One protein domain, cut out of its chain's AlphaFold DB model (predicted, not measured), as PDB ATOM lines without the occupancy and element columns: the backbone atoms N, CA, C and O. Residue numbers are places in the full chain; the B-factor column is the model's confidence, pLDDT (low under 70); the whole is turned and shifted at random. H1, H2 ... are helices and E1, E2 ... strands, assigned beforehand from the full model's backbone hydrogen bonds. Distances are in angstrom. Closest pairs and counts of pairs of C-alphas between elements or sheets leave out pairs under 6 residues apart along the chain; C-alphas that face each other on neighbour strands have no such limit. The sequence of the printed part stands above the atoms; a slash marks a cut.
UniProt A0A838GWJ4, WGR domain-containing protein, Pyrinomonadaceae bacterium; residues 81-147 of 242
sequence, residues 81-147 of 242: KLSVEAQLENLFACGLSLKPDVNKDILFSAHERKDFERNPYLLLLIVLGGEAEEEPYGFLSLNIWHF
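This is residues 81 to 147 of the 242 residues of the protein "WGR domain-containing protein" of Pyrinomonadaceae bacterium (UniProt A0A838GWJ4). A small cluster of short helices has H4 near its middle, with H1, H2 and H3 round it; a long loop then brings the strand E1 back beside the end of H4. The printed part has 67 residues, four named helices and then one strand, mostly helix, with 33 residues in named elements, under half. It is compact, with a radius of gyration of the C-alphas of 10.9 A, and spans 30 by 24 by 21 A.

H1, residues 84 to 93, only just touches H3, residues 113 to 118, with 3 pairs of C-alphas within 8 A, the closest Val 84 and Phe 116 at 6.4 A. H2, residues 104 to 108, only just touches H4, residues 122 to 129, with 3 such pairs, the closest Leu 107 and Val 127 at 6.6 A. H3 and H4 touch only at the corner, closest C-alphas Phe 116 and Leu 123, 5.6 A. The closest C-alphas of H4 and E1, residues 144 to 147, are Gly 129 and Trp 145, 4.0 A; E1 pairs with no named strand. H1, H3 and H4 have every O i to N i+4 pair within hydrogen-bond range; H2 has 0 of 1, but 2 of 2 O i to N i+3.

H1 begins at C-alpha 84 (183.187, 163.295, 162.811) and is 14.2 A long; H2 is 8.0 A, H3 8.9 A, H4 10.7 A. E1, 9.6 A, ends at C-alpha 147 (187.070, 148.809, 178.927).

The farthest C-alphas, Lys 81 and Tyr 137, are 30.5 A apart. The printed part has no cut; the link H4 to E1 is long. No printed residue is under 70 in pLDDT.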
ATOM      1  N   LYS A  81     189.804 171.354 160.809       77.25
ATOM      2  CA  LYS A  81     189.053 170.637 161.834       77.25
ATOM      3  C   LYS A  81     188.550 169.344 161.191       77.25
ATOM      4  O   LYS A  81     187.850 169.412 160.185       77.25
ATOM      5  N   LEU A  82     188.967 168.195 161.714       90.94
ATOM      6  CA  LEU A  82     188.562 166.903 161.171       90.94
ATOM      7  C   LEU A  82     187.132 166.610 161.634       90.94
ATOM      8  O   LEU A  82     186.904 166.462 162.837       90.94
ATOM      9  N   SER A  83     186.183 166.571 160.696       94.56
ATOM     10  CA  SER A  83     184.776 166.278 160.997       94.56
ATOM     11  C   SER A  83     184.613 164.870 161.567       94.56
ATOM     12  O   SER A  83     185.466 164.004 161.365       94.56
ATOM     13  N   VAL A  84     183.506 164.627 162.268       94.50
ATOM     14  CA  VAL A  84     183.187 163.295 162.811       94.50
ATOM     15  C   VAL A  84     183.078 162.260 161.693       94.50
ATOM     16  O   VAL A  84     183.597 161.158 161.822       94.50
ATOM     17  N   GLU A  85     182.476 162.632 160.563       95.00
ATOM     18  CA  GLU A  85     182.361 161.774 159.383       95.00
ATOM     19  C   GLU A  85     183.735 161.370 158.832       95.00
ATOM     20  O   GLU A  85     183.982 160.185 158.636       95.00
ATOM     21  N   ALA A  86     184.664 162.319 158.684       95.12
ATOM     22  CA  ALA A  86     186.016 162.011 158.219       95.12
ATOM     23  C   ALA A  86     186.796 161.161 159.235       95.12
ATOM     24  O   ALA A  86     187.617 160.325 158.859       95.12
ATOM     25  N   GLN A  87     186.554 161.351 160.537       95.56
ATOM     26  CA  GLN A  87     187.125 160.480 161.566       95.56
ATOM     27  C   GLN A  87     186.609 159.043 161.424       95.56
ATOM     28  O   GLN A  87     187.420 158.122 161.431       95.56
ATOM     29  N   LEU A  88     185.296 158.853 161.256       95.00
ATOM     30  CA  LEU A  88     184.676 157.539 161.062       95.00
ATOM     31  C   LEU A  88     185.164 156.847 159.787       95.00
ATOM     32  O   LEU A  88     185.476 155.665 159.835       95.00
ATOM     33  N   GLU A  89     185.286 157.571 158.672       95.56
ATOM     34  CA  GLU A  89     185.842 157.033 157.421       95.56
ATOM     35  C   GLU A  89     187.290 156.559 157.604       95.56
ATOM     36  O   GLU A  89     187.646 155.461 157.178       95.56
ATOM     37  N   ASN A  90     188.111 157.352 158.295       95.38
ATOM     38  CA  ASN A  90     189.494 156.983 158.591       95.38
ATOM     39  C   ASN A  90     189.582 155.764 159.520       95.38
ATOM     40  O   ASN A  90     190.429 154.902 159.314       95.38
ATOM     41  N   LEU A  91     188.715 155.675 160.532       94.44
ATOM     42  CA  LEU A  91     188.648 154.510 161.417       94.44
ATOM     43  C   LEU A  91     188.177 153.263 160.664       94.44
ATOM     44  O   LEU A  91     188.777 152.202 160.821       94.44
ATOM     45  N   PHE A  92     187.182 153.406 159.789       94.25
ATOM     46  CA  PHE A  92     186.688 152.324 158.943       94.25
ATOM     47  C   PHE A  92     187.784 151.787 158.020       94.25
ATOM     48  O   PHE A  92     187.940 150.575 157.893       94.25
ATOM     49  N   ALA A  93     188.598 152.672 157.438       93.50
ATOM     50  CA  ALA A  93     189.765 152.282 156.648       93.50
ATOM     51  C   ALA A  93     190.815 151.499 157.463       93.50
ATOM     52  O   ALA A  93     191.556 150.703 156.891       93.50
ATOM     53  N   CYS A  94     190.850 151.681 158.785       91.38
ATOM     54  CA  CYS A  94     191.665 150.903 159.723       91.38
ATOM     55  C   CYS A  94     190.936 149.667 160.286       91.38
ATOM     56  O   CYS A  94     191.416 149.063 161.241       91.38
ATOM     57  N   GLY A  95     189.766 149.309 159.751       90.69
ATOM     58  CA  GLY A  95     188.989 148.157 160.207       90.69
ATOM     59  C   GLY A  95     188.185 148.390 161.487       90.69
ATOM     60  O   GLY A  95     187.722 147.414 162.070       90.69
ATOM     61  N   LEU A  96     187.998 149.641 161.920       93.50
ATOM     62  CA  LEU A  96     187.224 150.014 163.107       93.50
ATOM     63  C   LEU A  96     185.906 150.677 162.713       93.50
ATOM     64  O   LEU A  96     185.887 151.652 161.964       93.50
ATOM     65  N   SER A  97     184.785 150.175 163.220       93.38
ATOM     66  CA  SER A  97     183.471 150.634 162.764       93.38
ATOM     67  C   SER A  97     182.381 150.455 163.807       93.38
ATOM     68  O   SER A  97     182.489 149.625 164.710       93.38
ATOM     69  N   LEU A  98     181.290 151.202 163.640       92.81
ATOM     70  CA  LEU A  98     180.024 150.874 164.289       92.81
ATOM     71  C   LEU A  98     179.517 149.523 163.774       92.81
ATOM     72  O   LEU A  98     179.863 149.088 162.667       92.81
ATOM     73  N   LYS A  99     178.681 148.870 164.578       91.81
ATOM     74  CA  LYS A  99     177.870 147.744 164.127       91.81
ATOM     75  C   LYS A  99     176.958 148.172 162.959       91.81
ATOM     76  O   LYS A  99     176.475 149.305 162.965       91.81
ATOM     77  N   PRO A 100     176.689 147.292 161.975       90.25
ATOM     78  CA  PRO A 100     175.860 147.637 160.814       90.25
ATOM     79  C   PRO A 100     174.425 148.073 161.150       90.25
ATOM     80  O   PRO A 100     173.825 148.826 160.389       90.25
ATOM     81  N   ASP A 101     173.875 147.591 162.263       89.31
ATOM     82  CA  ASP A 101     172.524 147.873 162.758       89.31
ATOM     83  C   ASP A 101     172.448 149.100 163.683       89.31
ATOM     84  O   ASP A 101     171.357 149.508 164.079       89.31
ATOM     85  N   VAL A 102     173.582 149.736 163.990       90.00
ATOM     86  CA  VAL A 102     173.647 150.913 164.860       90.00
ATOM     87  C   VAL A 102     173.683 152.197 164.027       90.00
ATOM     88  O   VAL A 102     174.594 152.423 163.229       90.00
ATOM     89  N   ASN A 103     172.713 153.092 164.248       91.06
ATOM     90  CA  ASN A 103     172.733 154.426 163.646       91.06
ATOM     91  C   ASN A 103     173.807 155.299 164.322       91.06
ATOM     92  O   ASN A 103     173.808 155.456 165.540       91.06
ATOM     93  N   LYS A 104     174.669 155.939 163.520       91.44
ATOM     94  CA  LYS A 104     175.702 156.889 163.970       91.44
ATOM     95  C   LYS A 104     175.182 158.045 164.825       91.44
ATOM     96  O   LYS A 104     175.976 158.649 165.539       91.44
ATOM     97  N   ASP A 105     173.892 158.368 164.761       91.94
ATOM     98  CA  ASP A 105     173.297 159.413 165.597       91.94
ATOM     99  C   ASP A 105     173.434 159.102 167.097       91.94
ATOM    100  O   ASP A 105     173.528 160.030 167.902       91.94
ATOM    101  N   ILE A 106     173.573 157.821 167.465       91.06
ATOM    102  CA  ILE A 106     173.837 157.391 168.844       91.06
ATOM    103  C   ILE A 106     175.137 157.963 169.415       91.06
ATOM    104  O   ILE A 106     175.250 158.154 170.619       91.06
ATOM    105  N   LEU A 107     176.114 158.293 168.559       91.38
ATOM    106  CA  LEU A 107     177.372 158.908 168.991       91.38
ATOM    107  C   LEU A 107     177.136 160.265 169.666       91.38
ATOM    108  O   LEU A 107     177.998 160.748 170.395       91.38
ATOM    109  N   PHE A 108     175.988 160.893 169.409       92.56
ATOM    110  CA  PHE A 108     175.652 162.221 169.901       92.56
ATOM    111  C   PHE A 108     174.667 162.211 171.076       92.56
ATOM    112  O   PHE A 108     174.145 163.272 171.414       92.56
ATOM    113  N   SER A 109     174.413 161.057 171.709       88.94
ATOM    114  CA  SER A 109     173.523 160.966 172.879       88.94
ATOM    115  C   SER A 109     174.079 161.738 174.083       88.94
ATOM    116  O   SER A 109     173.392 162.577 174.659       88.94
ATOM    117  N   ALA A 110     175.357 161.522 174.411       87.38
ATOM    118  CA  ALA A 110     176.028 162.133 175.564       87.38
ATOM    119  C   ALA A 110     176.979 163.293 175.204       87.38
ATOM    120  O   ALA A 110     177.454 164.013 176.087       87.38
ATOM    121  N   HIS A 111     177.294 163.481 173.919       91.00
ATOM    122  CA  HIS A 111     178.334 164.408 173.468       91.00
ATOM    123  C   HIS A 111     177.917 165.207 172.235       91.00
ATOM    124  O   HIS A 111     177.289 164.692 171.313       91.00
ATOM    125  N   GLU A 112     178.344 166.468 172.154       92.69
ATOM    126  CA  GLU A 112     178.089 167.277 170.969       92.69
ATOM    127  C   GLU A 112     179.147 167.029 169.883       92.69
ATOM    128  O   GLU A 112     180.327 166.810 170.162       92.69
ATOM    129  N   ARG A 113     178.771 167.200 168.607       93.25
ATOM    130  CA  ARG A 113     179.696 167.128 167.450       93.25
ATOM    131  C   ARG A 113     180.997 167.908 167.661       93.25
ATOM    132  O   ARG A 113     182.078 167.437 167.318       93.25
ATOM    133  N   LYS A 114     180.905 169.102 168.255       91.75
ATOM    134  CA  LYS A 114     182.063 169.978 168.491       91.75
ATOM    135  C   LYS A 114     183.118 169.344 169.407       91.75
ATOM    136  O   LYS A 114     184.285 169.720 169.282       91.75
ATOM    137  N   ASP A 115     182.722 168.426 170.290       91.88
ATOM    138  CA  ASP A 115     183.597 167.779 171.268       91.88
ATOM    139  C   ASP A 115     184.490 166.737 170.585       91.88
ATOM    140  O   ASP A 115     185.714 166.771 170.749       91.88
ATOM    141  N   PHE A 116     183.909 165.924 169.697       92.88
ATOM    142  CA  PHE A 116     184.641 164.989 168.831       92.88
ATOM    143  C   PHE A 116     185.651 165.694 167.927       92.88
ATOM    144  O   PHE A 116     186.723 165.178 167.628       92.88
ATOM    145  N   GLU A 117     185.325 166.900 167.478       91.44
ATOM    146  CA  GLU A 117     186.191 167.678 166.599       91.44
ATOM    147  C   GLU A 117     187.255 168.491 167.364       91.44
ATOM    148  O   GLU A 117     188.210 168.990 166.762       91.44
ATOM    149  N   ARG A 118     187.088 168.684 168.681       87.75
ATOM    150  CA  ARG A 118     188.055 169.384 169.545       87.75
ATOM    151  C   ARG A 118     189.244 168.490 169.883       87.75
ATOM    152  O   ARG A 118     190.368 168.990 169.948       87.75
ATOM    153  N   ASN A 119     188.993 167.202 170.099       81.50
ATOM    154  CA  ASN A 119     190.017 166.189 170.316       81.50
ATOM    155  C   ASN A 119     189.742 164.974 169.415       81.50
ATOM    156  O   ASN A 119     189.170 163.987 169.889       81.50
ATOM    157  N   PRO A 120     190.094 165.074 168.116       89.31
ATOM    158  CA  PRO A 120     189.810 164.031 167.141       89.31
ATOM    159  C   PRO A 120     190.306 162.661 167.590       89.31
ATOM    160  O   PRO A 120     191.371 162.539 168.197       89.31
ATOM    161  N   TYR A 121     189.534 161.640 167.243       92.81
ATOM    162  CA  TYR A 121     189.732 160.229 167.547       92.81
ATOM    163  C   TYR A 121     189.594 159.844 169.012       92.81
ATOM    164  O   TYR A 121     188.926 158.855 169.262       92.81
ATOM    165  N   LEU A 122     190.153 160.577 169.981       91.88
ATOM    166  CA  LEU A 122     190.119 160.111 171.374       91.88
ATOM    167  C   LEU A 122     188.681 159.920 171.866       91.88
ATOM    168  O   LEU A 122     188.328 158.832 172.303       91.88
ATOM    169  N   LEU A 123     187.846 160.959 171.760       92.75
ATOM    170  CA  LEU A 123     186.455 160.855 172.202       92.75
ATOM    171  C   LEU A 123     185.668 159.862 171.340       92.75
ATOM    172  O   LEU A 123     184.874 159.089 171.862       92.75
ATOM    173  N   LEU A 124     185.922 159.853 170.030       94.31
ATOM    174  CA  LEU A 124     185.228 158.953 169.115       94.31
ATOM    175  C   LEU A 124     185.528 157.485 169.425       94.31
ATOM    176  O   LEU A 124     184.606 156.686 169.448       94.31
ATOM    177  N   LEU A 125     186.787 157.142 169.696       94.44
ATOM    178  CA  LEU A 125     187.193 155.798 170.090       94.44
ATOM    179  C   LEU A 125     186.541 155.404 171.420       94.44
ATOM    180  O   LEU A 125     186.119 154.258 171.545       94.44
ATOM    181  N   ILE A 126     186.414 156.335 172.381       92.06
ATOM    182  CA  ILE A 126     185.830 156.045 173.708       92.06
ATOM    183  C   ILE A 126     184.375 155.648 173.532       92.06
ATOM    184  O   ILE A 126     183.965 154.590 173.993       92.06
ATOM    185  N   VAL A 127     183.627 156.473 172.803       92.69
ATOM    186  CA  VAL A 127     182.214 156.216 172.532       92.69
ATOM    187  C   VAL A 127     182.063 154.948 171.693       92.69
ATOM    188  O   VAL A 127     181.314 154.058 172.068       92.69
ATOM    189  N   LEU A 128     182.821 154.808 170.601       93.19
ATOM    190  CA  LEU A 128     182.741 153.659 169.695       93.19
ATOM    191  C   LEU A 128     183.052 152.323 170.387       93.19
ATOM    192  O   LEU A 128     182.439 151.307 170.066       93.19
ATOM    193  N   GLY A 129     184.014 152.322 171.312       92.31
ATOM    194  CA  GLY A 129     184.390 151.154 172.101       92.31
ATOM    195  C   GLY A 129     183.499 150.905 173.318       92.31
ATOM    196  O   GLY A 129     183.683 149.880 173.973       92.31
ATOM    197  N   GLY A 130     182.584 151.818 173.636       90.25
ATOM    198  CA  GLY A 130     181.704 151.736 174.794       90.25
ATOM    199  C   GLY A 130     180.410 150.960 174.546       90.25
ATOM    200  O   GLY A 130     180.149 150.420 173.462       90.25
ATOM    201  N   GLU A 131     179.592 150.925 175.592       88.81
ATOM    202  CA  GLU A 131     178.230 150.396 175.580       88.81
ATOM    203  C   GLU A 131     177.233 151.557 175.513       88.81
ATOM    204  O   GLU A 131     177.444 152.611 176.112       88.81
ATOM    205  N   ALA A 132     176.152 151.377 174.760       87.88
ATOM    206  CA  ALA A 132     175.037 152.302 174.763       87.88
ATOM    207  C   ALA A 132     174.279 152.195 176.090       87.88
ATOM    208  O   ALA A 132     173.796 151.117 176.449       87.88
ATOM    209  N   GLU A 133     174.132 153.329 176.771       83.50
ATOM    210  CA  GLU A 133     173.297 153.471 177.973       83.50
ATOM    211  C   GLU A 133     171.809 153.691 177.636       83.50
ATOM    212  O   GLU A 133     170.957 153.681 178.522       83.50
ATOM    213  N   GLU A 134     171.488 153.861 176.351       81.69
ATOM    214  CA  GLU A 134     170.138 154.043 175.812       81.69
ATOM    215  C   GLU A 134     169.878 153.035 174.678       81.69
ATOM    216  O   GLU A 134     170.816 152.419 174.159       81.69
ATOM    217  N   GLU A 135     168.614 152.860 174.267       80.56
ATOM    218  CA  GLU A 135     168.256 151.952 173.165       80.56
ATOM    219  C   GLU A 135     169.111 152.217 171.905       80.56
ATOM    220  O   GLU A 135     169.238 153.369 171.479       80.56
ATOM    221  N   PRO A 136     169.699 151.173 171.281       81.06
ATOM    222  CA  PRO A 136     169.380 149.746 171.416       81.06
ATOM    223  C   PRO A 136     170.112 148.972 172.539       81.06
ATOM    224  O   PRO A 136     169.982 147.751 172.583       81.06
ATOM    225  N   TYR A 137     170.817 149.648 173.458       87.75
ATOM    226  CA  TYR A 137     171.672 149.076 174.511       87.75
ATOM    227  C   TYR A 137     172.852 148.218 174.001       87.75
ATOM    228  O   TYR A 137     172.849 147.660 172.903       87.75
ATOM    229  N   GLY A 138     173.894 148.095 174.829       89.19
ATOM    230  CA  GLY A 138     175.053 147.231 174.574       89.19
ATOM    231  C   GLY A 138     176.103 147.835 173.634       89.19
ATOM    232  O   GLY A 138     176.064 149.012 173.290       89.19
ATOM    233  N   PHE A 139     177.101 147.039 173.240       92.06
ATOM    234  CA  PHE A 139     178.276 147.549 172.520       92.06
ATOM    235  C   PHE A 139     177.946 148.171 171.164       92.06
ATOM    236  O   PHE A 139     177.266 147.549 170.344       92.06
ATOM    237  N   LEU A 140     178.532 149.335 170.881       92.62
ATOM    238  CA  LEU A 140     178.346 150.041 169.608       92.62
ATOM    239  C   LEU A 140     179.164 149.451 168.451       92.62
ATOM    240  O   LEU A 140     178.832 149.662 167.285       92.62
ATOM    241  N   SER A 141     180.229 148.710 168.760       92.94
ATOM    242  CA  SER A 141     181.182 148.168 167.791       92.94
ATOM    243  C   SER A 141     181.467 146.678 168.012       92.94
ATOM    244  O   SER A 141     181.291 146.146 169.111       92.94
ATOM    245  N   LEU A 142     181.925 145.994 166.958       88.56
ATOM    246  CA  LEU A 142     182.397 144.601 166.995       88.56
ATOM    247  C   LEU A 142     183.924 144.468 166.995       88.56
ATOM    248  O   LEU A 142     184.422 143.365 167.173       88.56
ATOM    249  N   ASN A 143     184.668 145.549 166.750       91.19
ATOM    250  CA  ASN A 143     186.115 145.504 166.489       91.19
ATOM    251  C   ASN A 143     186.934 146.444 167.387       91.19
ATOM    252  O   ASN A 143     188.161 146.471 167.303       91.19
ATOM    253  N   ILE A 144     186.273 147.166 168.291       92.62
ATOM    254  CA  ILE A 144     186.914 147.929 169.359       92.62
ATOM    255  C   ILE A 144     186.161 147.747 170.672       92.62
ATOM    256  O   ILE A 144     184.937 147.587 170.712       92.62
ATOM    257  N   TRP A 145     186.917 147.794 171.761       92.44
ATOM    258  CA  TRP A 145     186.370 147.868 173.101       92.44
ATOM    259  C   TRP A 145     187.179 148.840 173.957       92.44
ATOM    260  O   TRP A 145     188.411 148.775 174.022       92.44
ATOM    261  N   HIS A 146     186.456 149.764 174.580       91.12
ATOM    262  CA  HIS A 146     186.941 150.667 175.606       91.12
ATOM    263  C   HIS A 146     186.469 150.111 176.946       91.12
ATOM    264  O   HIS A 146     185.289 150.207 177.284       91.12
ATOM    265  N   PHE A 147     187.385 149.478 177.674       84.62
ATOM    266  CA  PHE A 147     187.070 148.809 178.927       84.62
ATOM    267  C   PHE A 147     187.544 149.636 180.115       84.62
ATOM    268  O   PHE A 147     188.740 149.917 180.243       84.62
TER     269      PHE A 147